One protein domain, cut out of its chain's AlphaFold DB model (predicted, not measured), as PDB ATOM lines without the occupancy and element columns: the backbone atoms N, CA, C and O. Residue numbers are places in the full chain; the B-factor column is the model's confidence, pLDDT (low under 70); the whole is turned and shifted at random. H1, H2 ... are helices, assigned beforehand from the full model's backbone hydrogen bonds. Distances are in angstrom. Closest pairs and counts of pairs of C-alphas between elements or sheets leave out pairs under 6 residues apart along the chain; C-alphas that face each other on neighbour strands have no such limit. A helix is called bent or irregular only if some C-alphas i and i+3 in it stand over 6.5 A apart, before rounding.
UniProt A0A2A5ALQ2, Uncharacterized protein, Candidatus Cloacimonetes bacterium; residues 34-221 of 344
ATOM      1  N   SER A  34     192.821 167.912 196.135       27.20
ATOM      2  CA  SER A  34     193.236 167.413 197.449       27.20
ATOM      3  C   SER A  34     192.187 167.525 198.560       27.20
ATOM      4  O   SER A  34     192.571 167.666 199.713       27.20
ATOM      5  N   ARG A  35     190.883 167.401 198.276       34.19
ATOM      6  CA  ARG A  35     189.815 167.309 199.300       34.19
ATOM      7  C   ARG A  35     189.176 165.921 199.317       34.19
ATOM      8  O   ARG A  35     188.353 165.592 198.476       34.19
ATOM      9  N   VAL A  36     189.652 165.081 200.233       39.38
ATOM     10  CA  VAL A  36     189.346 163.655 200.376       39.38
ATOM     11  C   VAL A  36     189.338 163.305 201.855       39.38
ATOM     12  O   VAL A  36     190.273 162.732 202.421       39.38
ATOM     13  N   ILE A  37     188.254 163.661 202.504       37.59
ATOM     14  CA  ILE A  37     187.980 163.154 203.833       37.59
ATOM     15  C   ILE A  37     187.590 161.672 203.676       37.59
ATOM     16  O   ILE A  37     186.942 161.280 202.700       37.59
ATOM     17  N   SER A  38     188.036 160.815 204.597       35.56
ATOM     18  CA  SER A  38     187.645 159.408 204.583       35.56
ATOM     19  C   SER A  38     186.121 159.306 204.709       35.56
ATOM     20  O   SER A  38     185.495 160.030 205.481       35.56
ATOM     21  N   PHE A  39     185.519 158.401 203.938       41.53
ATOM     22  CA  PHE A  39     184.071 158.173 203.903       41.53
ATOM     23  C   PHE A  39     183.402 158.095 205.298       41.53
ATOM     24  O   PHE A  39     182.332 158.677 205.454       41.53
ATOM     25  N   PRO A  40     184.026 157.508 206.347       39.78
ATOM     26  CA  PRO A  40     183.463 157.522 207.701       39.78
ATOM     27  C   PRO A  40     183.369 158.910 208.353       39.78
ATOM     28  O   PRO A  40     182.509 159.118 209.198       39.78
ATOM     29  N   ILE A  41     184.243 159.852 207.992       35.81
ATOM     30  CA  ILE A  41     184.245 161.219 208.535       35.81
ATOM     31  C   ILE A  41     183.265 162.099 207.738       35.81
ATOM     32  O   ILE A  41     182.512 162.851 208.343       35.81
ATOM     33  N   LEU A  42     183.174 161.924 206.411       41.47
ATOM     34  CA  LEU A  42     182.179 162.614 205.568       41.47
ATOM     35  C   LEU A  42     180.743 162.195 205.887       41.47
ATOM     36  O   LEU A  42     179.857 163.040 205.961       41.47
ATOM     37  N   LEU A  43     180.513 160.898 206.108       44.09
ATOM     38  CA  LEU A  43     179.222 160.405 206.580       44.09
ATOM     39  C   LEU A  43     178.867 160.955 207.960       44.09
ATOM     40  O   LEU A  43     177.694 161.103 208.246       44.09
ATOM     41  N   LYS A  44     179.856 161.251 208.808       39.56
ATOM     42  CA  LYS A  44     179.647 161.768 210.166       39.56
ATOM     43  C   LYS A  44     179.323 163.267 210.198       39.56
ATOM     44  O   LYS A  44     178.728 163.732 211.160       39.56
ATOM     45  N   GLU A  45     179.723 164.021 209.178       40.66
ATOM     46  CA  GLU A  45     179.371 165.441 209.037       40.66
ATOM     47  C   GLU A  45     178.047 165.620 208.283       40.66
ATOM     48  O   GLU A  45     177.242 166.475 208.642       40.66
ATOM     49  N   ALA A  46     177.783 164.759 207.297       40.66
ATOM     50  CA  ALA A  46     176.543 164.747 206.528       40.66
ATOM     51  C   ALA A  46     175.418 163.901 207.179       40.66
ATOM     52  O   ALA A  46     174.280 163.922 206.717       40.66
ATOM     53  N   SER A  47     175.694 163.197 208.290       45.31
ATOM     54  CA  SER A  47     174.725 162.362 209.037       45.31
ATOM     55  C   SER A  47     173.538 163.127 209.619       45.31
ATOM     56  O   SER A  47     172.633 162.515 210.178       45.31
ATOM     57  N   ASN A  48     173.547 164.457 209.542       47.38
ATOM     58  CA  ASN A  48     172.419 165.267 209.986       47.38
ATOM     59  C   ASN A  48     171.255 165.240 208.979       47.38
ATOM     60  O   ASN A  48     170.151 165.654 209.328       47.38
ATOM     61  N   GLU A  49     171.467 164.718 207.763       56.50
ATOM     62  CA  GLU A  49     170.407 164.513 206.778       56.50
ATOM     63  C   GLU A  49     169.836 163.084 206.844       56.50
ATOM     64  O   GLU A  49     170.586 162.105 206.745       56.50
ATOM     65  N   PRO A  50     168.502 162.921 206.939       54.25
ATOM     66  CA  PRO A  50     167.862 161.618 207.148       54.25
ATOM     67  C   PRO A  50     168.149 160.599 206.033       54.25
ATOM     68  O   PRO A  50     168.150 159.397 206.281       54.25
ATOM     69  N   HIS A  51     168.446 161.055 204.814       68.25
ATOM     70  CA  HIS A  51     168.715 160.176 203.676       68.25
ATOM     71  C   HIS A  51     170.175 159.697 203.574       68.25
ATOM     72  O   HIS A  51     170.444 158.675 202.941       68.25
ATOM     73  N   ILE A  52     171.129 160.395 204.199       67.50
ATOM     74  CA  ILE A  52     172.549 160.004 204.178       67.50
ATOM     75  C   ILE A  52     172.810 158.875 205.180       67.50
ATOM     76  O   ILE A  52     173.534 157.923 204.867       67.50
ATOM     77  N   GLU A  53     172.159 158.916 206.346       71.06
ATOM     78  CA  GLU A  53     172.238 157.828 207.330       71.06
ATOM     79  C   GLU A  53     171.634 156.521 206.785       71.06
ATOM     80  O   GLU A  53     172.109 155.427 207.102       71.06
ATOM     81  N   ASP A  54     170.652 156.621 205.886       79.56
ATOM     82  CA  ASP A  54     170.102 155.477 205.160       79.56
ATOM     83  C   ASP A  54     171.131 154.840 204.214       79.56
ATOM     84  O   ASP A  54     171.296 153.618 204.219       79.56
ATOM     85  N   TRP A  55     171.885 155.639 203.449       76.69
ATOM     86  CA  TRP A  55     172.982 155.125 202.616       76.69
ATOM     87  C   TRP A  55     174.090 154.480 203.447       76.69
ATOM     88  O   TRP A  55     174.612 153.427 203.075       76.69
ATOM     89  N   LYS A  56     174.444 155.075 204.586       74.19
ATOM     90  CA  LYS A  56     175.428 154.497 205.507       74.19
ATOM     91  C   LYS A  56     174.958 153.163 206.065       74.19
ATOM     92  O   LYS A  56     175.671 152.173 205.934       74.19
ATOM     93  N   SER A  57     173.740 153.129 206.601       81.38
ATOM     94  CA  SER A  57     173.116 151.903 207.105       81.38
ATOM     95  C   SER A  57     173.098 150.821 206.029       81.38
ATOM     96  O   SER A  57     173.398 149.660 206.305       81.38
ATOM     97  N   LEU A  58     172.825 151.205 204.776       83.88
ATOM     98  CA  LEU A  58     172.891 150.298 203.641       83.88
ATOM     99  C   LEU A  58     174.289 149.709 203.456       83.88
ATOM    100  O   LEU A  58     174.439 148.488 203.399       83.88
ATOM    101  N   PHE A  59     175.314 150.555 203.366       78.12
ATOM    102  CA  PHE A  59     176.685 150.093 203.180       78.12
ATOM    103  C   PHE A  59     177.187 149.267 204.359       78.12
ATOM    104  O   PHE A  59     177.890 148.288 204.132       78.12
ATOM    105  N   ASP A  60     176.811 149.608 205.588       80.56
ATOM    106  CA  ASP A  60     177.216 148.873 206.784       80.56
ATOM    107  C   ASP A  60     176.621 147.458 206.794       80.56
ATOM    108  O   ASP A  60     177.359 146.490 206.991       80.56
ATOM    109  N   ILE A  61     175.330 147.303 206.465       81.00
ATOM    110  CA  ILE A  61     174.703 145.974 206.323       81.00
ATOM    111  C   ILE A  61     175.395 145.168 205.214       81.00
ATOM    112  O   ILE A  61     175.663 143.974 205.377       81.00
ATOM    113  N   LEU A  62     175.716 145.811 204.088       77.12
ATOM    114  CA  LEU A  62     176.389 145.156 202.969       77.12
ATOM    115  C   LEU A  62     177.828 144.743 203.294       77.12
ATOM    116  O   LEU A  62     178.230 143.641 202.929       77.12
ATOM    117  N   LYS A  63     178.598 145.578 203.995       73.25
ATOM    118  CA  LYS A  63     180.018 145.349 204.324       73.25
ATOM    119  C   LYS A  63     180.267 144.097 205.139       73.25
ATOM    120  O   LYS A  63     181.311 143.459 204.991       73.25
ATOM    121  N   VAL A  64     179.315 143.741 205.993       67.50
ATOM    122  CA  VAL A  64     179.380 142.531 206.818       67.50
ATOM    123  C   VAL A  64     179.227 141.266 205.956       67.50
ATOM    124  O   VAL A  64     179.672 140.183 206.345       67.50
ATOM    125  N   GLN A  65     178.683 141.386 204.741       66.44
ATOM    126  CA  GLN A  65     178.481 140.253 203.847       66.44
ATOM    127  C   GLN A  65     179.793 139.794 203.202       66.44
ATOM    128  O   GLN A  65     180.546 140.558 202.596       66.44
ATOM    129  N   LYS A  66     180.039 138.479 203.231       61.47
ATOM    130  CA  LYS A  66     181.189 137.867 202.535       61.47
ATOM    131  C   LYS A  66     181.178 138.140 201.026       61.47
ATOM    132  O   LYS A  66     182.245 138.161 200.415       61.47
ATOM    133  N   SER A  67     179.998 138.351 200.442       54.84
ATOM    134  CA  SER A  67     179.796 138.713 199.034       54.84
ATOM    135  C   SER A  67     180.237 140.143 198.698       54.84
ATOM    136  O   SER A  67     180.516 140.414 197.534       54.84
ATOM    137  N   TYR A  68     180.351 141.029 199.692       56.44
ATOM    138  CA  TYR A  68     180.839 142.401 199.533       56.44
ATOM    139  C   TYR A  68     182.375 142.479 199.531       56.44
ATOM    140  O   TYR A  68     182.968 143.215 198.748       56.44
ATOM    141  N   ASN A  69     183.032 141.665 200.369       54.03
ATOM    142  CA  ASN A  69     184.484 141.727 200.601       54.03
ATOM    143  C   ASN A  69     185.338 140.849 199.671       54.03
ATOM    144  O   ASN A  69     186.567 140.914 199.733       54.03
ATOM    145  N   LYS A  70     184.733 140.003 198.831       51.66
ATOM    146  CA  LYS A  70     185.472 139.091 197.945       51.66
ATOM    147  C   LYS A  70     185.308 139.461 196.470       51.66
ATOM    148  O   LYS A  70     184.294 140.013 196.060       51.66
ATOM    149  N   TYR A  71     186.327 139.132 195.669       50.56
ATOM    150  CA  TYR A  71     186.313 139.256 194.207       50.56
ATOM    151  C   TYR A  71     185.059 138.613 193.589       50.56
ATOM    152  O   TYR A  71     184.500 137.675 194.157       50.56
ATOM    153  N   ILE A  72     184.673 139.082 192.395       53.69
ATOM    154  CA  ILE A  72     183.476 138.684 191.619       53.69
ATOM    155  C   ILE A  72     183.248 137.155 191.590       53.69
ATOM    156  O   ILE A  72     182.108 136.703 191.621       53.69
ATOM    157  N   ASN A  73     184.317 136.355 191.642       55.91
ATOM    158  CA  ASN A  73     184.274 134.894 191.522       55.91
ATOM    159  C   ASN A  73     184.047 134.140 192.845       55.91
ATOM    160  O   ASN A  73     184.057 132.912 192.861       55.91
ATOM    161  N   ALA A  74     183.886 134.827 193.977       62.50
ATOM    162  CA  ALA A  74     183.617 134.141 195.235       62.50
ATOM    163  C   ALA A  74     182.195 133.549 195.268       62.50
ATOM    164  O   ALA A  74     181.273 134.173 194.720       62.50
ATOM    165  N   PRO A  75     182.002 132.401 195.956       67.00
ATOM    166  CA  PRO A  75     180.684 131.810 196.154       67.00
ATOM    167  C   PRO A  75     179.718 132.839 196.731       67.00
ATOM    168  O   PRO A  75     180.041 133.534 197.701       67.00
ATOM    169  N   PHE A  76     178.548 132.955 196.110       77.00
ATOM    170  CA  PHE A  76     177.495 133.820 196.611       77.00
ATOM    171  C   PHE A  76     176.873 133.199 197.864       77.00
ATOM    172  O   PHE A  76     176.529 132.020 197.880       77.00
ATOM    173  N   ILE A  77     176.739 134.010 198.911       80.62
ATOM    174  CA  ILE A  77     176.031 133.650 200.137       80.62
ATOM    175  C   ILE A  77     174.848 134.617 200.236       80.62
ATOM    176  O   ILE A  77     175.098 135.824 200.313       80.62
ATOM    177  N   PRO A  78     173.599 134.117 200.197       83.44
ATOM    178  CA  PRO A  78     172.420 134.952 200.366       83.44
ATOM    179  C   PRO A  78     172.427 135.670 201.714       83.44
ATOM    180  O   PRO A  78     172.823 135.095 202.731       83.44
ATOM    181  N   MET A  79     171.953 136.914 201.720       86.81
ATOM    182  CA  MET A  79     171.757 137.680 202.950       86.81
ATOM    183  C   MET A  79     170.684 137.031 203.825       86.81
ATOM    184  O   MET A  79     169.722 136.443 203.312       86.81
ATOM    185  N   LYS A  80     170.814 137.170 205.148       86.12
ATOM    186  CA  LYS A  80     169.789 136.675 206.074       86.12
ATOM    187  C   LYS A  80     168.485 137.444 205.873       86.12
ATOM    188  O   LYS A  80     168.486 138.613 205.489       86.12
ATOM    189  N   HIS A  81     167.366 136.796 206.190       85.94
ATOM    190  CA  HIS A  81     166.036 137.376 206.010       85.94
ATOM    191  C   HIS A  81     165.882 138.747 206.699       85.94
ATOM    192  O   HIS A  81     165.378 139.686 206.083       85.94
ATOM    193  N   ASP A  82     166.368 138.894 207.933       87.56
ATOM    194  CA  ASP A  82     166.239 140.140 208.704       87.56
ATOM    195  C   ASP A  82     167.119 141.276 208.158       87.56
ATOM    196  O   ASP A  82     166.703 142.436 208.110       87.56
ATOM    197  N   GLU A  83     168.312 140.935 207.666       87.50
ATOM    198  CA  GLU A  83     169.213 141.874 206.988       87.50
ATOM    199  C   GLU A  83     168.566 142.373 205.691       87.50
ATOM    200  O   GLU A  83     168.495 143.576 205.439       87.50
ATOM    201  N   TRP A  84     168.002 141.456 204.899       89.12
ATOM    202  CA  TRP A  84     167.316 141.807 203.661       89.12
ATOM    203  C   TRP A  84     166.036 142.616 203.897       89.12
ATOM    204  O   TRP A  84     165.728 143.541 203.143       89.12
ATOM    205  N   LYS A  85     165.286 142.305 204.957       90.38
ATOM    206  CA  LYS A  85     164.131 143.105 205.377       90.38
ATOM    207  C   LYS A  85     164.552 144.542 205.687       90.38
ATOM    208  O   LYS A  85     163.909 145.470 205.203       90.38
ATOM    209  N   SER A  86     165.657 144.719 206.410       90.56
ATOM    210  CA  SER A  86     166.211 146.038 206.734       90.56
ATOM    211  C   SER A  86     166.627 146.806 205.477       90.56
ATOM    212  O   SER A  86     166.268 147.972 205.320       90.56
ATOM    213  N   ILE A  87     167.293 146.130 204.537       89.25
ATOM    214  CA  ILE A  87     167.659 146.704 203.236       89.25
ATOM    215  C   ILE A  87     166.425 147.179 202.464       89.25
ATOM    216  O   ILE A  87     166.427 148.297 201.954       89.25
ATOM    217  N   LYS A  88     165.356 146.378 202.399       90.31
ATOM    218  CA  LYS A  88     164.121 146.768 201.700       90.31
ATOM    219  C   LYS A  88     163.514 148.045 202.282       90.31
ATOM    220  O   LYS A  88     163.081 148.907 201.520       90.31
ATOM    221  N   GLU A  89     163.511 148.188 203.603       90.56
ATOM    222  CA  GLU A  89     163.013 149.403 204.256       90.56
ATOM    223  C   GLU A  89     163.913 150.616 203.996       90.56
ATOM    224  O   GLU A  89     163.402 151.697 203.705       90.56
ATOM    225  N   ILE A  90     165.237 150.439 204.012       89.62
ATOM    226  CA  ILE A  90     166.189 151.493 203.624       89.62
ATOM    227  C   ILE A  90     165.952 151.922 202.168       89.62
ATOM    228  O   ILE A  90     165.800 153.108 201.887       89.62
ATOM    229  N   CYS A  91     165.835 150.976 201.235       89.69
ATOM    230  CA  CYS A  91     165.589 151.272 199.823       89.69
ATOM    231  C   CYS A  91     164.269 152.016 199.589       89.69
ATOM    232  O   CYS A  91     164.203 152.877 198.712       89.69
ATOM    233  N   LYS A  92     163.218 151.732 200.369       87.94
ATOM    234  CA  LYS A  92     161.959 152.494 200.301       87.94
ATOM    235  C   LYS A  92     162.151 153.956 200.696       87.94
ATOM    236  O   LYS A  92     161.553 154.820 200.063       87.94
ATOM    237  N   ARG A  93     162.987 154.242 201.697       85.81
ATOM    238  CA  ARG A  93     163.297 155.619 202.112       85.81
ATOM    239  C   ARG A  93     164.209 156.325 201.110       85.81
ATOM    240  O   ARG A  93     163.924 157.449 200.705       85.81
ATOM    241  N   LEU A  94     165.223 155.623 200.599       80.69
ATOM    242  CA  LEU A  94     166.118 156.114 199.541       80.69
ATOM    243  C   LEU A  94     165.431 156.270 198.174       80.69
ATOM    244  O   LEU A  94     165.958 156.930 197.270       80.69
ATOM    245  N   LYS A  95     164.229 155.711 198.001       70.12
ATOM    246  CA  LYS A  95     163.403 155.908 196.804       70.12
ATOM    247  C   LYS A  95     163.181 157.393 196.515       70.12
ATOM    248  O   LYS A  95     163.339 157.813 195.369       70.12
ATOM    249  N   PHE A  96     162.890 158.170 197.556       66.69
ATOM    250  CA  PHE A  96     162.605 159.606 197.481       66.69
ATOM    251  C   PHE A  96     163.845 160.480 197.601       66.69
ATOM    252  O   PHE A  96     163.736 161.693 197.509       66.69
ATOM    253  N   PHE A  97     165.018 159.876 197.790       66.12
ATOM    254  CA  PHE A  97     166.261 160.623 197.793       66.12
ATOM    255  C   PHE A  97     166.487 161.224 196.405       66.12
ATOM    256  O   PHE A  97     166.827 160.507 195.453       66.12
ATOM    257  N   GLU A  98     166.235 162.518 196.286       56.62
ATOM    258  CA  GLU A  98     166.680 163.313 195.159       56.62
ATOM    259  C   GLU A  98     168.185 163.501 195.303       56.62
ATOM    260  O   GLU A  98     168.725 163.615 196.398       56.62
ATOM    261  N   VAL A  99     168.895 163.472 194.182       53.81
ATOM    262  CA  VAL A  99     170.357 163.618 194.173       53.81
ATOM    263  C   VAL A  99     170.746 165.094 194.436       53.81
ATOM    264  O   VAL A  99     171.883 165.491 194.187       53.81
ATOM    265  N   ASP A 100     169.791 165.925 194.851       41.81
ATOM    266  CA  ASP A 100     169.923 167.347 195.155       41.81
ATOM    267  C   ASP A 100     170.208 167.480 196.660       41.81
ATOM    268  O   ASP A 100     169.592 166.794 197.473       41.81
ATOM    269  N   GLY A 101     171.226 168.268 197.022       40.75
ATOM    270  CA  GLY A 101     171.841 168.285 198.366       40.75
ATOM    271  C   GLY A 101     173.222 167.611 198.442       40.75
ATOM    272  O   GLY A 101     174.010 167.878 199.339       40.75
ATOM    273  N   LEU A 102     173.602 166.821 197.429       46.44
ATOM    274  CA  LEU A 102     174.961 166.263 197.316       46.44
ATOM    275  C   LEU A 102     176.001 167.278 196.806       46.44
ATOM    276  O   LEU A 102     177.186 166.964 196.765       46.44
ATOM    277  N   GLU A 103     175.571 168.484 196.426       40.66
ATOM    278  CA  GLU A 103     176.433 169.594 195.983       40.66
ATOM    279  C   GLU A 103     177.336 170.114 197.118       40.66
ATOM    280  O   GLU A 103     178.449 170.579 196.866       40.66
ATOM    281  N   ASP A 104     176.906 169.935 198.372       40.34
ATOM    282  CA  ASP A 104     177.698 170.207 199.576       40.34
ATOM    283  C   ASP A 104     178.617 169.032 199.966       40.34
ATOM    284  O   ASP A 104     179.540 169.169 200.783       40.34
ATOM    285  N   TRP A 105     178.433 167.867 199.337       40.88
ATOM    286  CA  TRP A 105     179.215 166.666 199.604       40.88
ATOM    287  C   TRP A 105     180.531 166.686 198.821       40.88
ATOM    288  O   TRP A 105     180.633 166.218 197.691       40.88
ATOM    289  N   GLY A 106     181.578 167.226 199.447       41.66
ATOM    290  CA  GLY A 106     182.932 167.238 198.871       41.66
ATOM    291  C   GLY A 106     183.748 168.496 199.144       41.66
ATOM    292  O   GLY A 106     184.901 168.589 198.721       41.66
ATOM    293  N   ASN A 107     183.202 169.458 199.888       38.12
ATOM    294  CA  ASN A 107     183.810 170.776 200.007       38.12
ATOM    295  C   ASN A 107     184.872 170.954 201.108       38.12
ATOM    296  O   ASN A 107     185.202 172.104 201.367       38.12
ATOM    297  N   ASN A 108     185.506 169.936 201.726       40.56
ATOM    298  CA  ASN A 108     186.602 170.200 202.695       40.56
ATOM    299  C   ASN A 108     187.828 169.245 202.742       40.56
ATOM    300  O   ASN A 108     187.830 168.128 202.245       40.56
ATOM    301  N   LYS A 109     188.919 169.829 203.267       42.25
ATOM    302  CA  LYS A 109     190.380 169.717 203.006       42.25
ATOM    303  C   LYS A 109     191.106 168.358 203.250       42.25
ATOM    304  O   LYS A 109     190.900 167.760 204.293       42.25
ATOM    305  N   LEU A 110     192.105 168.036 202.383       38.34
ATOM    306  CA  LEU A 110     193.258 167.066 202.439       38.34
ATOM    307  C   LEU A 110     193.072 165.669 201.787       38.34
ATOM    308  O   LEU A 110     191.969 165.161 201.784       38.34
ATOM    309  N   LYS A 111     194.094 164.910 201.320       36.50
ATOM    310  CA  LYS A 111     195.152 165.182 200.306       36.50
ATOM    311  C   LYS A 111     195.426 163.991 199.323       36.50
ATOM    312  O   LYS A 111     196.397 164.066 198.578       36.50
ATOM    313  N   THR A 112     194.586 162.934 199.248       40.38
ATOM    314  CA  THR A 112     194.756 161.773 198.312       40.38
ATOM    315  C   THR A 112     193.449 161.021 197.937       40.38
ATOM    316  O   THR A 112     192.758 160.539 198.819       40.38
ATOM    317  N   ASN A 113     193.172 160.909 196.621       50.81
ATOM    318  CA  ASN A 113     192.060 160.337 195.800       50.81
ATOM    319  C   ASN A 113     190.802 159.641 196.445       50.81
ATOM    320  O   ASN A 113     190.785 158.416 196.584       50.81
ATOM    321  N   PRO A 114     189.680 160.358 196.709       49.44
ATOM    322  CA  PRO A 114     188.461 159.842 197.382       49.44
ATOM    323  C   PRO A 114     187.556 159.085 196.429       49.44
ATOM    324  O   PRO A 114     186.919 158.100 196.783       49.44
ATOM    325  N   VAL A 115     187.490 159.587 195.200       50.97
ATOM    326  CA  VAL A 115     186.584 159.174 194.146       50.97
ATOM    327  C   VAL A 115     186.823 157.705 193.823       50.97
ATOM    328  O   VAL A 115     185.871 156.955 193.662       50.97
ATOM    329  N   VAL A 116     188.084 157.262 193.821       55.09
ATOM    330  CA  VAL A 116     188.438 155.851 193.607       55.09
ATOM    331  C   VAL A 116     187.863 154.957 194.711       55.09
ATOM    332  O   VAL A 116     187.383 153.863 194.419       55.09
ATOM    333  N   HIS A 117     187.875 155.414 195.967       58.47
ATOM    334  CA  HIS A 117     187.296 154.672 197.086       58.47
ATOM    335  C   HIS A 117     185.765 154.681 197.028       58.47
ATOM    336  O   HIS A 117     185.154 153.624 197.120       58.47
ATOM    337  N   ILE A 118     185.141 155.842 196.816       61.53
ATOM    338  CA  ILE A 118     183.682 155.986 196.674       61.53
ATOM    339  C   ILE A 118     183.169 155.097 195.536       61.53
ATOM    340  O   ILE A 118     182.233 154.320 195.710       61.53
ATOM    341  N   TYR A 119     183.844 155.136 194.391       68.88
ATOM    342  CA  TYR A 119     183.560 154.258 193.266       68.88
ATOM    343  C   TYR A 119     183.669 152.781 193.643       68.88
ATOM    344  O   TYR A 119     182.795 151.995 193.282       68.88
ATOM    345  N   LYS A 120     184.720 152.392 194.375       70.56
ATOM    346  CA  LYS A 120     184.906 151.009 194.829       70.56
ATOM    347  C   LYS A 120     183.753 150.560 195.731       70.56
ATOM    348  O   LYS A 120     183.243 149.464 195.521       70.56
ATOM    349  N   GLU A 121     183.319 151.404 196.662       72.44
ATOM    350  CA  GLU A 121     182.201 151.124 197.574       72.44
ATOM    351  C   GLU A 121     180.883 150.968 196.810       72.44
ATOM    352  O   GLU A 121     180.184 149.972 196.991       72.44
ATOM    353  N   PHE A 122     180.578 151.889 195.887       76.06
ATOM    354  CA  PHE A 122     179.400 151.773 195.023       76.06
ATOM    355  C   PHE A 122     179.467 150.537 194.130       76.06
ATOM    356  O   PHE A 122     178.479 149.827 193.995       76.06
ATOM    357  N   LYS A 123     180.631 150.227 193.559       77.81
ATOM    358  CA  LYS A 123     180.825 149.035 192.728       77.81
ATOM    359  C   LYS A 123     180.619 147.746 193.525       77.81
ATOM    360  O   LYS A 123     179.972 146.820 193.041       77.81
ATOM    361  N   MET A 124     181.157 147.677 194.742       75.31
ATOM    362  CA  MET A 124     180.945 146.549 195.653       75.31
ATOM    363  C   MET A 124     179.475 146.430 196.051       75.31
ATOM    364  O   MET A 124     178.927 145.329 196.028       75.31
ATOM    365  N   ALA A 125     178.822 147.558 196.334       78.38
ATOM    366  CA  ALA A 125     177.406 147.593 196.654       78.38
ATOM    367  C   ALA A 125     176.540 147.120 195.483       78.38
ATOM    368  O   ALA A 125     175.717 146.237 195.697       78.38
ATOM    369  N   ILE A 126     176.776 147.613 194.258       81.62
ATOM    370  CA  ILE A 126     176.108 147.143 193.032       81.62
ATOM    371  C   ILE A 126     176.266 145.630 192.909       81.62
ATOM    372  O   ILE A 126     175.274 144.930 192.778       81.62
ATOM    373  N   ASN A 127     177.487 145.103 193.022       79.56
ATOM    374  CA  ASN A 127     177.719 143.666 192.888       79.56
ATOM    375  C   ASN A 127     176.961 142.847 193.945       79.56
ATOM    376  O   ASN A 127     176.320 141.848 193.609       79.56
ATOM    377  N   ALA A 128     177.023 143.254 195.216       80.94
ATOM    378  CA  ALA A 128     176.347 142.560 196.307       80.94
ATOM    379  C   ALA A 128     174.817 142.620 196.153       80.94
ATOM    380  O   ALA A 128     174.145 141.593 196.258       80.94
ATOM    381  N   PHE A 129     174.280 143.801 195.837       84.81
ATOM    382  CA  PHE A 129     172.854 144.002 195.595       84.81
ATOM    383  C   PHE A 129     172.359 143.233 194.375       84.81
ATOM    384  O   PHE A 129     171.363 142.527 194.477       84.81
ATOM    385  N   SER A 130     173.037 143.348 193.233       86.69
ATOM    386  CA  SER A 130     172.642 142.682 191.993       86.69
ATOM    387  C   SER A 130     172.600 141.170 192.174       86.69
ATOM    388  O   SER A 130     171.631 140.541 191.759       86.69
ATOM    389  N   ARG A 131     173.581 140.580 192.874       85.31
ATOM    390  CA  ARG A 131     173.565 139.144 193.203       85.31
ATOM    391  C   ARG A 131     172.394 138.765 194.111       85.31
ATOM    392  O   ARG A 131     171.738 137.759 193.855       85.31
ATOM    393  N   GLN A 132     172.102 139.571 195.133       89.06
ATOM    394  CA  GLN A 132     170.971 139.326 196.034       89.06
ATOM    395  C   GLN A 132     169.620 139.454 195.314       89.06
ATOM    396  O   GLN A 132     168.761 138.590 195.480       89.06
ATOM    397  N   ILE A 133     169.440 140.487 194.487       91.00
ATOM    398  CA  ILE A 133     168.231 140.687 193.676       91.00
ATOM    399  C   ILE A 133     168.064 139.522 192.699       91.00
ATOM    400  O   ILE A 133     166.984 138.946 192.627       91.00
ATOM    401  N   PHE A 134     169.130 139.135 191.996       89.81
ATOM    402  CA  PHE A 134     169.110 137.999 191.075       89.81
ATOM    403  C   PHE A 134     168.713 136.696 191.779       89.81
ATOM    404  O   PHE A 134     167.844 135.973 191.296       89.81
ATOM    405  N   TYR A 135     169.298 136.423 192.950       90.31
ATOM    406  CA  TYR A 135     168.953 135.258 193.764       90.31
ATOM    407  C   TYR A 135     167.469 135.236 194.141       90.31
ATOM    408  O   TYR A 135     166.807 134.216 193.960       90.31
ATOM    409  N   ILE A 136     166.933 136.357 194.629       91.75
ATOM    410  CA  ILE A 136     165.514 136.449 194.994       91.75
ATOM    411  C   ILE A 136     164.641 136.243 193.764       91.75
ATOM    412  O   ILE A 136     163.740 135.419 193.805       91.75
ATOM    413  N   LYS A 137     164.944 136.921 192.654       91.56
ATOM    414  CA  LYS A 137     164.153 136.836 191.424       91.56
ATOM    415  C   LYS A 137     164.135 135.448 190.796       91.56
ATOM    416  O   LYS A 137     163.122 135.071 190.219       91.56
ATOM    417  N   ASN A 138     165.210 134.677 190.926       89.19
ATOM    418  CA  ASN A 138     165.225 133.298 190.443       89.19
ATOM    419  C   ASN A 138     164.391 132.347 191.304       89.19
ATOM    420  O   ASN A 138     163.854 131.380 190.770       89.19
ATOM    421  N   ASN A 139     164.267 132.619 192.603       89.94
ATOM    422  CA  ASN A 139     163.450 131.807 193.504       89.94
ATOM    423  C   ASN A 139     161.981 132.261 193.522       89.94
ATOM    424  O   ASN A 139     161.081 131.434 193.631       89.94
ATOM    425  N   GLU A 140     161.733 133.563 193.391       90.19
ATOM    426  CA  GLU A 140     160.417 134.188 193.496       90.19
ATOM    427  C   GLU A 140     160.296 135.358 192.499       90.19
ATOM    428  O   GLU A 140     160.546 136.526 192.801       90.19
ATOM    429  N   LYS A 141     159.907 135.040 191.256       86.25
ATOM    430  CA  LYS A 141     159.857 136.013 190.145       86.25
ATOM    431  C   LYS A 141     158.923 137.200 190.401       86.25
ATOM    432  O   LYS A 141     159.178 138.303 189.917       86.25
ATOM    433  N   SER A 142     157.850 136.972 191.158       88.31
ATOM    434  CA  SER A 142     156.798 137.950 191.448       88.31
ATOM    435  C   SER A 142     157.168 138.980 192.512       88.31
ATOM    436  O   SER A 142     156.432 139.951 192.670       88.31
ATOM    437  N   THR A 143     158.268 138.804 193.254       91.00
ATOM    438  CA  THR A 143     158.655 139.762 194.298       91.00
ATOM    439  C   THR A 143     158.964 141.126 193.683       91.00
ATOM    440  O   THR A 143     159.893 141.233 192.888       91.00
ATOM    441  N   ASP A 144     158.233 142.172 194.068       92.00
ATOM    442  CA  ASP A 144     158.525 143.548 193.651       92.00
ATOM    443  C   ASP A 144     159.757 144.081 194.405       92.00
ATOM    444  O   ASP A 144     159.764 144.211 195.636       92.00
ATOM    445  N   LEU A 145     160.818 144.370 193.652       94.31
ATOM    446  CA  LEU A 145     162.077 144.935 194.121       94.31
ATOM    447  C   LEU A 145     162.344 146.321 193.514       94.31
ATOM    448  O   LEU A 145     163.493 146.774 193.517       94.31
ATOM    449  N   SER A 146     161.309 147.031 193.047       93.12
ATOM    450  CA  SER A 146     161.421 148.346 192.402       93.12
ATOM    451  C   SER A 146     162.198 149.362 193.231       93.12
ATOM    452  O   SER A 146     163.040 150.067 192.685       93.12
ATOM    453  N   ALA A 147     161.989 149.427 194.550       90.31
ATOM    454  CA  ALA A 147     162.735 150.353 195.410       90.31
ATOM    455  C   ALA A 147     164.237 150.008 195.477       90.31
ATOM    456  O   ALA A 147     165.093 150.897 195.437       90.31
ATOM    457  N   CYS A 148     164.569 148.715 195.541       92.06
ATOM    458  CA  CYS A 148     165.954 148.246 195.546       92.06
ATOM    459  C   CYS A 148     166.621 148.508 194.194       92.06
ATOM    460  O   CYS A 148     167.730 149.037 194.156       92.06
ATOM    461  N   LEU A 149     165.928 148.210 193.090       92.75
ATOM    462  CA  LEU A 149     166.395 148.530 191.742       92.75
ATOM    463  C   LEU A 149     166.617 150.040 191.597       92.75
ATOM    464  O   LEU A 149     167.705 150.475 191.239       92.75
ATOM    465  N   GLN A 150     165.651 150.864 191.987       89.31
ATOM    466  CA  GLN A 150     165.797 152.316 191.910       89.31
ATOM    467  C   GLN A 150     167.029 152.807 192.686       89.31
ATOM    468  O   GLN A 150     167.774 153.650 192.192       89.31
ATOM    469  N   THR A 151     167.287 152.238 193.866       88.19
ATOM    470  CA  THR A 151     168.461 152.576 194.685       88.19
ATOM    471  C   THR A 151     169.774 152.220 193.980       88.19
ATOM    472  O   THR A 151     170.660 153.070 193.895       88.19
ATOM    473  N   ILE A 152     169.914 151.008 193.421       89.75
ATOM    474  CA  ILE A 152     171.168 150.618 192.748       89.75
ATOM    475  C   ILE A 152     171.405 151.424 191.475       89.75
ATOM    476  O   ILE A 152     172.541 151.796 191.188       89.75
ATOM    477  N   TRP A 153     170.347 151.730 190.726       90.38
ATOM    478  CA  TRP A 153     170.461 152.433 189.455       90.38
ATOM    479  C   TRP A 153     170.817 153.916 189.637       90.38
ATOM    480  O   TRP A 153     171.498 154.490 188.787       90.38
ATOM    481  N   LYS A 154     170.478 154.515 190.789       83.88
ATOM    482  CA  LYS A 154     170.915 155.871 191.170       83.88
ATOM    483  C   LYS A 154     172.425 155.992 191.405       83.88
ATOM    484  O   LYS A 154     172.957 157.094 191.307       83.88
ATOM    485  N   THR A 155     173.133 154.899 191.698       80.94
ATOM    486  CA  THR A 155     174.558 154.952 192.084       80.94
ATOM    487  C   THR A 155     175.459 155.569 191.009       80.94
ATOM    488  O   THR A 155     176.354 156.343 191.343       80.94
ATOM    489  N   SER A 156     175.208 155.300 189.722       82.62
ATOM    490  CA  SER A 156     175.964 155.911 188.619       82.62
ATOM    491  C   SER A 156     175.750 157.428 188.549       82.62
ATOM    492  O   SER A 156     176.716 158.177 188.425       82.62
ATOM    493  N   LEU A 157     174.508 157.892 188.722       78.06
ATOM    494  CA  LEU A 157     174.182 159.324 188.749       78.06
ATOM    495  C   LEU A 157     174.857 160.022 189.940       78.06
ATOM    496  O   LEU A 157     175.387 161.121 189.798       78.06
ATOM    497  N   ILE A 158     174.893 159.363 191.104       75.69
ATOM    498  CA  ILE A 158     175.581 159.871 192.298       75.69
ATOM    499  C   ILE A 158     177.088 160.028 192.035       75.69
ATOM    500  O   ILE A 158     177.664 161.053 192.392       75.69
ATOM    501  N   ILE A 159     177.731 159.060 191.372       74.12
ATOM    502  CA  ILE A 159     179.162 159.149 191.021       74.12
ATOM    503  C   ILE A 159     179.437 160.334 190.090       74.12
ATOM    504  O   ILE A 159     180.407 161.061 190.311       74.12
ATOM    505  N   ASP A 160     178.581 160.541 189.086       70.88
ATOM    506  CA  ASP A 160     178.680 161.678 188.163       70.88
ATOM    507  C   ASP A 160     178.551 163.025 188.880       70.88
ATOM    508  O   ASP A 160     179.260 163.966 188.526       70.88
ATOM    509  N   LYS A 161     177.671 163.119 189.887       72.69
ATOM    510  CA  LYS A 161     177.508 164.344 190.682       72.69
ATOM    511  C   LYS A 161     178.699 164.593 191.613       72.69
ATOM    512  O   LYS A 161     179.201 165.709 191.655       72.69
ATOM    513  N   ILE A 162     179.185 163.561 192.310       69.38
ATOM    514  CA  ILE A 162     180.332 163.672 193.235       69.38
ATOM    515  C   ILE A 162     181.617 164.047 192.486       69.38
ATOM    516  O   ILE A 162     182.463 164.770 193.013       69.38
ATOM    517  N   ASN A 163     181.806 163.529 191.270       66.56
ATOM    518  CA  ASN A 163     182.958 163.867 190.448       66.56
ATOM    519  C   ASN A 163     182.535 164.177 189.003       66.56
ATOM    520  O   ASN A 163     182.494 163.270 188.172       66.56
ATOM    521  N   PRO A 164     182.315 165.458 188.661       65.38
ATOM    522  CA  PRO A 164     181.886 165.842 187.319       65.38
ATOM    523  C   PRO A 164     182.993 165.734 186.252       65.38
ATOM    524  O   PRO A 164     182.721 165.978 185.077       65.38
ATOM    525  N   SER A 165     184.229 165.372 186.624       64.19
ATOM    526  CA  SER A 165     185.338 165.200 185.673       64.19
ATOM    527  C   SER A 165     185.153 163.996 184.744       64.19
ATOM    528  O   SER A 165     184.404 163.059 185.035       64.19
ATOM    529  N   ILE A 166     185.948 163.947 183.673       64.88
ATOM    530  CA  ILE A 166     186.125 162.789 182.778       64.88
ATOM    531  C   ILE A 166     186.325 161.490 183.573       64.88
ATOM    532  O   ILE A 166     185.787 160.440 183.210       64.88
ATOM    533  N   MET A 167     187.078 161.537 184.676       65.75
ATOM    534  CA  MET A 167     187.335 160.357 185.501       65.75
ATOM    535  C   MET A 167     186.065 159.869 186.207       65.75
ATOM    536  O   MET A 167     185.775 158.671 186.178       65.75
ATOM    537  N   GLY A 168     185.285 160.779 186.795       69.88
ATOM    538  CA  GLY A 168     184.009 160.432 187.420       69.88
ATOM    539  C   GLY A 168     182.991 159.925 186.402       69.88
ATOM    540  O   GLY A 168     182.436 158.843 186.593       69.88
ATOM    541  N   LYS A 169     182.899 160.585 185.241       75.25
ATOM    542  CA  LYS A 169     182.105 160.121 184.089       75.25
ATOM    543  C   LYS A 169     182.487 158.701 183.667       75.25
ATOM    544  O   LYS A 169     181.629 157.866 183.397       75.25
ATOM    545  N   THR A 170     183.781 158.378 183.641       72.69
ATOM    546  CA  THR A 170     184.270 157.031 183.278       72.69
ATOM    547  C   THR A 170     183.853 155.972 184.288       72.69
ATOM    548  O   THR A 170     183.490 154.852 183.914       72.69
ATOM    549  N   MET A 171     183.945 156.317 185.569       74.19
ATOM    550  CA  MET A 171     183.564 155.453 186.679       74.19
ATOM    551  C   MET A 171     182.058 155.186 186.679       74.19
ATOM    552  O   MET A 171     181.647 154.024 186.689       74.19
ATOM    553  N   SER A 172     181.250 156.240 186.577       82.38
ATOM    554  CA  SER A 172     179.797 156.159 186.420       82.38
ATOM    555  C   SER A 172     179.409 155.299 185.219       82.38
ATOM    556  O   SER A 172     178.672 154.326 185.383       82.38
ATOM    557  N   ARG A 173     180.012 155.542 184.047       85.94
ATOM    558  CA  ARG A 173     179.817 154.723 182.841       85.94
ATOM    559  C   ARG A 173     180.090 153.247 183.087       85.94
ATOM    560  O   ARG A 173     179.313 152.401 182.659       85.94
ATOM    561  N   SER A 174     181.183 152.917 183.774       82.50
ATOM    562  CA  SER A 174     181.517 151.524 184.088       82.50
ATOM    563  C   SER A 174     180.480 150.859 185.001       82.50
ATOM    564  O   SER A 174     180.194 149.673 184.825       82.50
ATOM    565  N   ASN A 175     179.944 151.587 185.982       84.31
ATOM    566  CA  ASN A 175     178.897 151.067 186.861       84.31
ATOM    567  C   ASN A 175     177.573 150.929 186.113       84.31
ATOM    568  O   ASN A 175     176.909 149.901 186.218       84.31
ATOM    569  N   PHE A 176     177.241 151.916 185.286       90.19
ATOM    570  CA  PHE A 176     176.047 151.896 184.461       90.19
ATOM    571  C   PHE A 176     176.070 150.751 183.440       90.19
ATOM    572  O   PHE A 176     175.091 150.032 183.315       90.19
ATOM    573  N   GLU A 177     177.208 150.483 182.793       86.56
ATOM    574  CA  GLU A 177     177.395 149.321 181.904       86.56
ATOM    575  C   GLU A 177     177.146 147.983 182.632       86.56
ATOM    576  O   GLU A 177     176.526 147.066 182.085       86.56
ATOM    577  N   THR A 178     177.570 147.884 183.898       85.25
ATOM    578  CA  THR A 178     177.314 146.705 184.746       85.25
ATOM    579  C   THR A 178     175.818 146.553 185.039       85.25
ATOM    580  O   THR A 178     175.270 145.457 184.916       85.25
ATOM    581  N   LEU A 179     175.148 147.657 185.377       91.25
ATOM    582  CA  LEU A 179     173.711 147.695 185.650       91.25
ATOM    583  C   LEU A 179     172.867 147.403 184.404       91.25
ATOM    584  O   LEU A 179     171.904 146.651 184.508       91.25
ATOM    585  N   LEU A 180     173.255 147.909 183.228       89.00
ATOM    586  CA  LEU A 180     172.628 147.580 181.943       89.00
ATOM    587  C   LEU A 180     172.675 146.078 181.675       89.00
ATOM    588  O   LEU A 180     171.644 145.477 181.389       89.00
ATOM    589  N   THR A 181     173.849 145.463 181.833       87.19
ATOM    590  CA  THR A 181     174.003 144.012 181.642       87.19
ATOM    591  C   THR A 181     173.113 143.241 182.623       87.19
ATOM    592  O   THR A 181     172.419 142.302 182.242       87.19
ATOM    593  N   PHE A 182     173.083 143.665 183.887       88.44
ATOM    594  CA  PHE A 182     172.228 143.076 184.914       88.44
ATOM    595  C   PHE A 182     170.725 143.210 184.596       88.44
ATOM    596  O   PHE A 182     169.998 142.218 184.646       88.44
ATOM    597  N   GLY A 183     170.260 144.411 184.241       89.12
ATOM    598  CA  GLY A 183     168.860 144.678 183.905       89.12
ATOM    599  C   GLY A 183     168.401 143.921 182.664       89.12
ATOM    600  O   GLY A 183     167.332 143.311 182.680       89.12
ATOM    601  N   HIS A 184     169.239 143.884 181.628       88.12
ATOM    602  CA  HIS A 184     168.977 143.123 180.411       88.12
ATOM    603  C   HIS A 184     168.848 141.621 180.700       88.12
ATOM    604  O   HIS A 184     167.895 140.986 180.257       88.12
ATOM    605  N   ASN A 185     169.718 141.054 181.539       86.50
ATOM    606  CA  ASN A 185     169.605 139.648 181.931       86.50
ATOM    607  C   ASN A 185     168.307 139.345 182.694       86.50
ATOM    608  O   ASN A 185     167.656 138.338 182.416       86.50
ATOM    609  N   LEU A 186     167.889 140.221 183.615       88.69
ATOM    610  CA  LEU A 186     166.597 140.066 184.293       88.69
ATOM    611  C   LEU A 186     165.420 140.147 183.308       88.69
ATOM    612  O   LEU A 186     164.475 139.362 183.422       88.69
ATOM    613  N   HIS A 187     165.487 141.055 182.329       89.19
ATOM    614  CA  HIS A 187     164.490 141.173 181.266       89.19
ATOM    615  C   HIS A 187     164.407 139.885 180.435       89.19
ATOM    616  O   HIS A 187     163.342 139.266 180.347       89.19
ATOM    617  N   LEU A 188     165.540 139.414 179.906       85.50
ATOM    618  CA  LEU A 188     165.608 138.201 179.091       85.50
ATOM    619  C   LEU A 188     165.173 136.947 179.852       85.50
ATOM    620  O   LEU A 188     164.685 136.006 179.232       85.50
ATOM    621  N   GLN A 189     165.286 136.904 181.177       87.31
ATOM    622  CA  GLN A 189     164.797 135.784 181.992       87.31
ATOM    623  C   GLN A 189     163.304 135.883 182.355       87.31
ATOM    624  O   GLN A 189     162.740 134.940 182.923       87.31
ATOM    625  N   GLY A 190     162.640 136.989 182.001       86.88
ATOM    626  CA  GLY A 190     161.255 137.262 182.392       86.88
ATOM    627  C   GLY A 190     161.104 137.456 183.902       86.88
ATOM    628  O   GLY A 190     160.088 137.069 184.471       86.88
ATOM    629  N   ASN A 191     162.141 137.988 184.551       91.19
ATOM    630  CA  ASN A 191     162.222 138.156 186.001       91.19
ATOM    631  C   ASN A 191     161.837 139.577 186.464       91.19
ATOM    632  O   ASN A 191     161.873 139.856 187.662       91.19
ATOM    633  N   LEU A 192     161.486 140.473 185.533       91.94
ATOM    634  CA  LEU A 192     161.059 141.843 185.823       91.94
ATOM    635  C   LEU A 192     159.535 141.967 185.820       91.94
ATOM    636  O   LEU A 192     158.887 141.600 184.835       91.94
ATOM    637  N   VAL A 193     158.982 142.549 186.885       92.94
ATOM    638  CA  VAL A 193     157.581 143.008 186.907       92.94
ATOM    639  C   VAL A 193     157.470 144.427 186.341       92.94
ATOM    640  O   VAL A 193     158.468 145.130 186.196       92.94
ATOM    641  N   GLU A 194     156.255 144.874 186.025       91.31
ATOM    642  CA  GLU A 194     156.038 146.126 185.285       91.31
ATOM    643  C   GLU A 194     156.596 147.370 185.996       91.31
ATOM    644  O   GLU A 194     157.313 148.170 185.395       91.31
ATOM    645  N   ASN A 195     156.393 147.472 187.315       92.88
ATOM    646  CA  ASN A 195     156.964 148.554 188.124       92.88
ATOM    647  C   ASN A 195     158.500 148.599 188.064       92.88
ATOM    648  O   ASN A 195     159.103 149.660 188.229       92.88
ATOM    649  N   GLU A 196     159.160 147.456 187.886       94.69
ATOM    650  CA  GLU A 196     160.620 147.370 187.845       94.69
ATOM    651  C   GLU A 196     161.152 147.778 186.477       94.69
ATOM    652  O   GLU A 196     162.158 148.486 186.405       94.69
ATOM    653  N   LYS A 197     160.448 147.398 185.402       93.94
ATOM    654  CA  LYS A 197     160.743 147.878 184.048       93.94
ATOM    655  C   LYS A 197     160.655 149.401 183.989       93.94
ATOM    656  O   LYS A 197     161.586 150.030 183.495       93.94
ATOM    657  N   LEU A 198     159.601 149.986 184.569       91.94
ATOM    658  CA  LEU A 198     159.423 151.438 184.648       91.94
ATOM    659  C   LEU A 198     160.593 152.112 185.382       91.94
ATOM    660  O   LEU A 198     161.153 153.095 184.899       91.94
ATOM    661  N   VAL A 199     160.996 151.570 186.535       91.88
ATOM    662  CA  VAL A 199     162.133 152.090 187.312       91.88
ATOM    663  C   VAL A 199     163.435 152.046 186.511       91.88
ATOM    664  O   VAL A 199     164.178 153.030 186.505       91.88
ATOM    665  N   ILE A 200     163.714 150.928 185.836       93.50
ATOM    666  CA  ILE A 200     164.920 150.771 185.015       93.50
ATOM    667  C   ILE A 200     164.877 151.732 183.820       93.50
ATOM    668  O   ILE A 200     165.866 152.418 183.564       93.50
ATOM    669  N   ASN A 201     163.737 151.843 183.134       92.56
ATOM    670  CA  ASN A 201     163.566 152.745 181.996       92.56
ATOM    671  C   ASN A 201     163.786 154.215 182.395       92.56
ATOM    672  O   ASN A 201     164.537 154.933 181.735       92.56
ATOM    673  N   ASN A 202     163.223 154.643 183.529       90.12
ATOM    674  CA  ASN A 202     163.432 155.993 184.059       90.12
ATOM    675  C   ASN A 202     164.910 156.259 184.366       90.12
ATOM    676  O   ASN A 202     165.443 157.297 183.982       90.12
ATOM    677  N   ALA A 203     165.602 155.306 184.998       89.94
ATOM    678  CA  ALA A 203     167.029 155.446 185.269       89.94
ATOM    679  C   ALA A 203     167.869 155.511 183.982       89.94
ATOM    680  O   ALA A 203     168.813 156.301 183.904       89.94
ATOM    681  N   ILE A 204     167.517 154.714 182.966       91.38
ATOM    682  CA  ILE A 204     168.154 154.761 181.647       91.38
ATOM    683  C   ILE A 204     167.957 156.122 180.993       91.38
ATOM    684  O   ILE A 204     168.918 156.711 180.497       91.38
ATOM    685  N   HIS A 205     166.731 156.633 181.022       89.31
ATOM    686  CA  HIS A 205     166.408 157.934 180.468       89.31
ATOM    687  C   HIS A 205     167.229 159.046 181.128       89.31
ATOM    688  O   HIS A 205     167.952 159.748 180.421       89.31
ATOM    689  N   SER A 206     167.215 159.125 182.463       85.62
ATOM    690  CA  SER A 206     167.988 160.125 183.208       85.62
ATOM    691  C   SER A 206     169.488 160.026 182.932       85.62
ATOM    692  O   SER A 206     170.165 161.043 182.801       85.62
ATOM    693  N   TYR A 207     170.031 158.810 182.813       86.38
ATOM    694  CA  TYR A 207     171.444 158.632 182.493       86.38
ATOM    695  C   TYR A 207     171.785 159.153 181.090       86.38
ATOM    696  O   TYR A 207     172.755 159.899 180.945       86.38
ATOM    697  N   ILE A 208     170.994 158.798 180.067       84.31
ATOM    698  CA  ILE A 208     171.204 159.254 178.680       84.31
ATOM    699  C   ILE A 208     171.161 160.784 178.607       84.31
ATOM    700  O   ILE A 208     172.059 161.389 178.016       84.31
ATOM    701  N   GLU A 209     170.175 161.412 179.251       82.50
ATOM    702  CA  GLU A 209     170.059 162.872 179.307       82.50
ATOM    703  C   GLU A 209     171.299 163.517 179.933       82.50
ATOM    704  O   GLU A 209     171.848 164.470 179.383       82.50
ATOM    705  N   GLN A 210     171.821 162.959 181.029       76.06
ATOM    706  CA  GLN A 210     173.026 163.482 181.676       76.06
ATOM    707  C   GLN A 210     174.296 163.318 180.833       76.06
ATOM    708  O   GLN A 210     175.208 164.147 180.930       76.06
ATOM    709  N   GLN A 211     174.384 162.287 179.988       73.44
ATOM    710  CA  GLN A 211     175.558 162.080 179.135       73.44
ATOM    711  C   GLN A 211     175.668 163.107 177.991       73.44
ATOM    712  O   GLN A 211     176.752 163.272 177.428       73.44
ATOM    713  N   THR A 212     174.621 163.896 177.719       67.62
ATOM    714  CA  THR A 212     174.704 165.055 176.803       67.62
ATOM    715  C   THR A 212     175.742 166.098 177.246       67.62
ATOM    716  O   THR A 212     176.228 166.878 176.428       67.62
ATOM    717  N   THR A 213     176.151 166.074 178.520       67.75
ATOM    718  CA  THR A 213     177.163 166.977 179.091       67.75
ATOM    719  C   THR A 213     178.613 166.562 178.807       67.75
ATOM    720  O   THR A 213     179.511 167.397 178.930       67.75
ATOM    721  N   ILE A 214     178.879 165.317 178.378       68.38
ATOM    722  CA  ILE A 214     180.252 164.817 178.149       68.38
ATOM    723  C   ILE A 214     181.055 165.709 177.185       68.38
ATOM    724  O   ILE A 214     182.204 166.022 177.508       68.38
ATOM    725  N   PRO A 215     180.520 166.167 176.032       65.69
ATOM    726  CA  PRO A 215     181.274 167.032 175.125       65.69
ATOM    727  C   PRO A 215     181.714 168.349 175.778       65.69
ATOM    728  O   PRO A 215     182.804 168.844 175.491       65.69
ATOM    729  N   LEU A 216     180.892 168.903 176.677       63.69
ATOM    730  CA  LEU A 216     181.205 170.128 177.416       63.69
ATOM    731  C   LEU A 216     182.319 169.886 178.435       63.69
ATOM    732  O   LEU A 216     183.274 170.662 178.478       63.69
ATOM    733  N   VAL A 217     182.239 168.787 179.192       61.41
ATOM    734  CA  VAL A 217     183.281 168.376 180.150       61.41
ATOM    735  C   VAL A 217     184.609 168.137 179.427       61.41
ATOM    736  O   VAL A 217     185.633 168.691 179.820       61.41
ATOM    737  N   LEU A 218     184.586 167.404 178.308       62.47
ATOM    738  CA  LEU A 218     185.767 167.164 177.472       62.47
ATOM    739  C   LEU A 218     186.395 168.472 176.980       62.47
ATOM    740  O   LEU A 218     187.613 168.634 177.037       62.47
ATOM    741  N   LYS A 219     185.575 169.418 176.509       63.28
ATOM    742  CA  LYS A 219     186.045 170.729 176.045       63.28
ATOM    743  C   LYS A 219     186.659 171.545 177.185       63.28
ATOM    744  O   LYS A 219     187.715 172.145 176.996       63.28
ATOM    745  N   ALA A 220     186.018 171.572 178.350       59.41
ATOM    746  CA  ALA A 220     186.501 172.309 179.514       59.41
ATOM    747  C   ALA A 220     187.839 171.754 180.025       59.41
ATOM    748  O   ALA A 220     188.789 172.519 180.207       59.41
ATOM    749  N   GLU A 221     187.947 170.432 180.179       57.19
ATOM    750  CA  GLU A 221     189.191 169.789 180.612       57.19
ATOM    751  C   GLU A 221     190.307 169.936 179.577       57.19
ATOM    752  O   GLU A 221     191.445 170.208 179.955       57.19
TER     753      GLU A 221
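AT A GLANCE: This is residues 34 to 221 of the 344 residues of an uncharacterized protein of Candidatus Cloacimonetes bacterium (UniProt A0A2A5ALQ2). Four long helices, H5 to H8, form an up-and-down bundle, each running against the one before, and the shorter H2 and H4, side by side, cross one side of it. H1 packs on H2, H3 on H5, and H9 on one end of H7. The printed part has 188 residues with nine named helices, H1 to H9 in order, and no named strand: all helix. It is compact, with a radius of gyration of the C-alphas of 16.5 A and spans of 47 by 34 by 32 A.

HOW THE PARTS SIT: H1, residues 39 to 46, and H2, residues 50 to 63, form a hairpin; their closest C-alphas, Ala 46 and Ile 52, are 6.6 A apart. H3, residues 66 to 69, touches H5, residues 114 to 139, at residues 124 to 128 alone, closest at C-alphas 68 and 128, 5.5 A. H4, residues 81 to 94, touches H2 at a shallow tilt of 31 degrees, opposite ways, closest at C-alphas 90 and 54, 5.8 A. H6, residues 146 to 162, forms hairpins with H5, closest at C-alphas 152 and 126, 6.0 A, and with H7, residues 166 to 188, closest at C-alphas 156 and 172, 4.4 A. H8, residues 194 to 211, touches H6 the same way, closest at C-alphas 196 and 146, 4.7 A. H9, residues 214 to 221, touches H7 at residues 166 to 169 alone, closest at C-alphas 217 and 166, 6.8 A. Every O i to N i+4 pair is within hydrogen-bond range in H1, H4, H5, H7, H8 and H9, against 9 of 10 in H2 and 10 of 13 in H6; H3 is too short for one.

IN THESE COORDINATES: H1 begins at C-alpha 39 (184.071, 158.173, 203.903) and H9 ends at C-alpha 221 (189.191, 169.789, 180.612). H5 is 37.8 A long and H7 32.2 A. H6 is only just irregular, with C-alphas 153 and 156 6.6 A apart.

THE WHOLE: The printed part has no cut; the links H3 to H4 and H4 to H5 are long. Confidence is under 70 in 72 residues, among them 34 to 52 and 96 to 119.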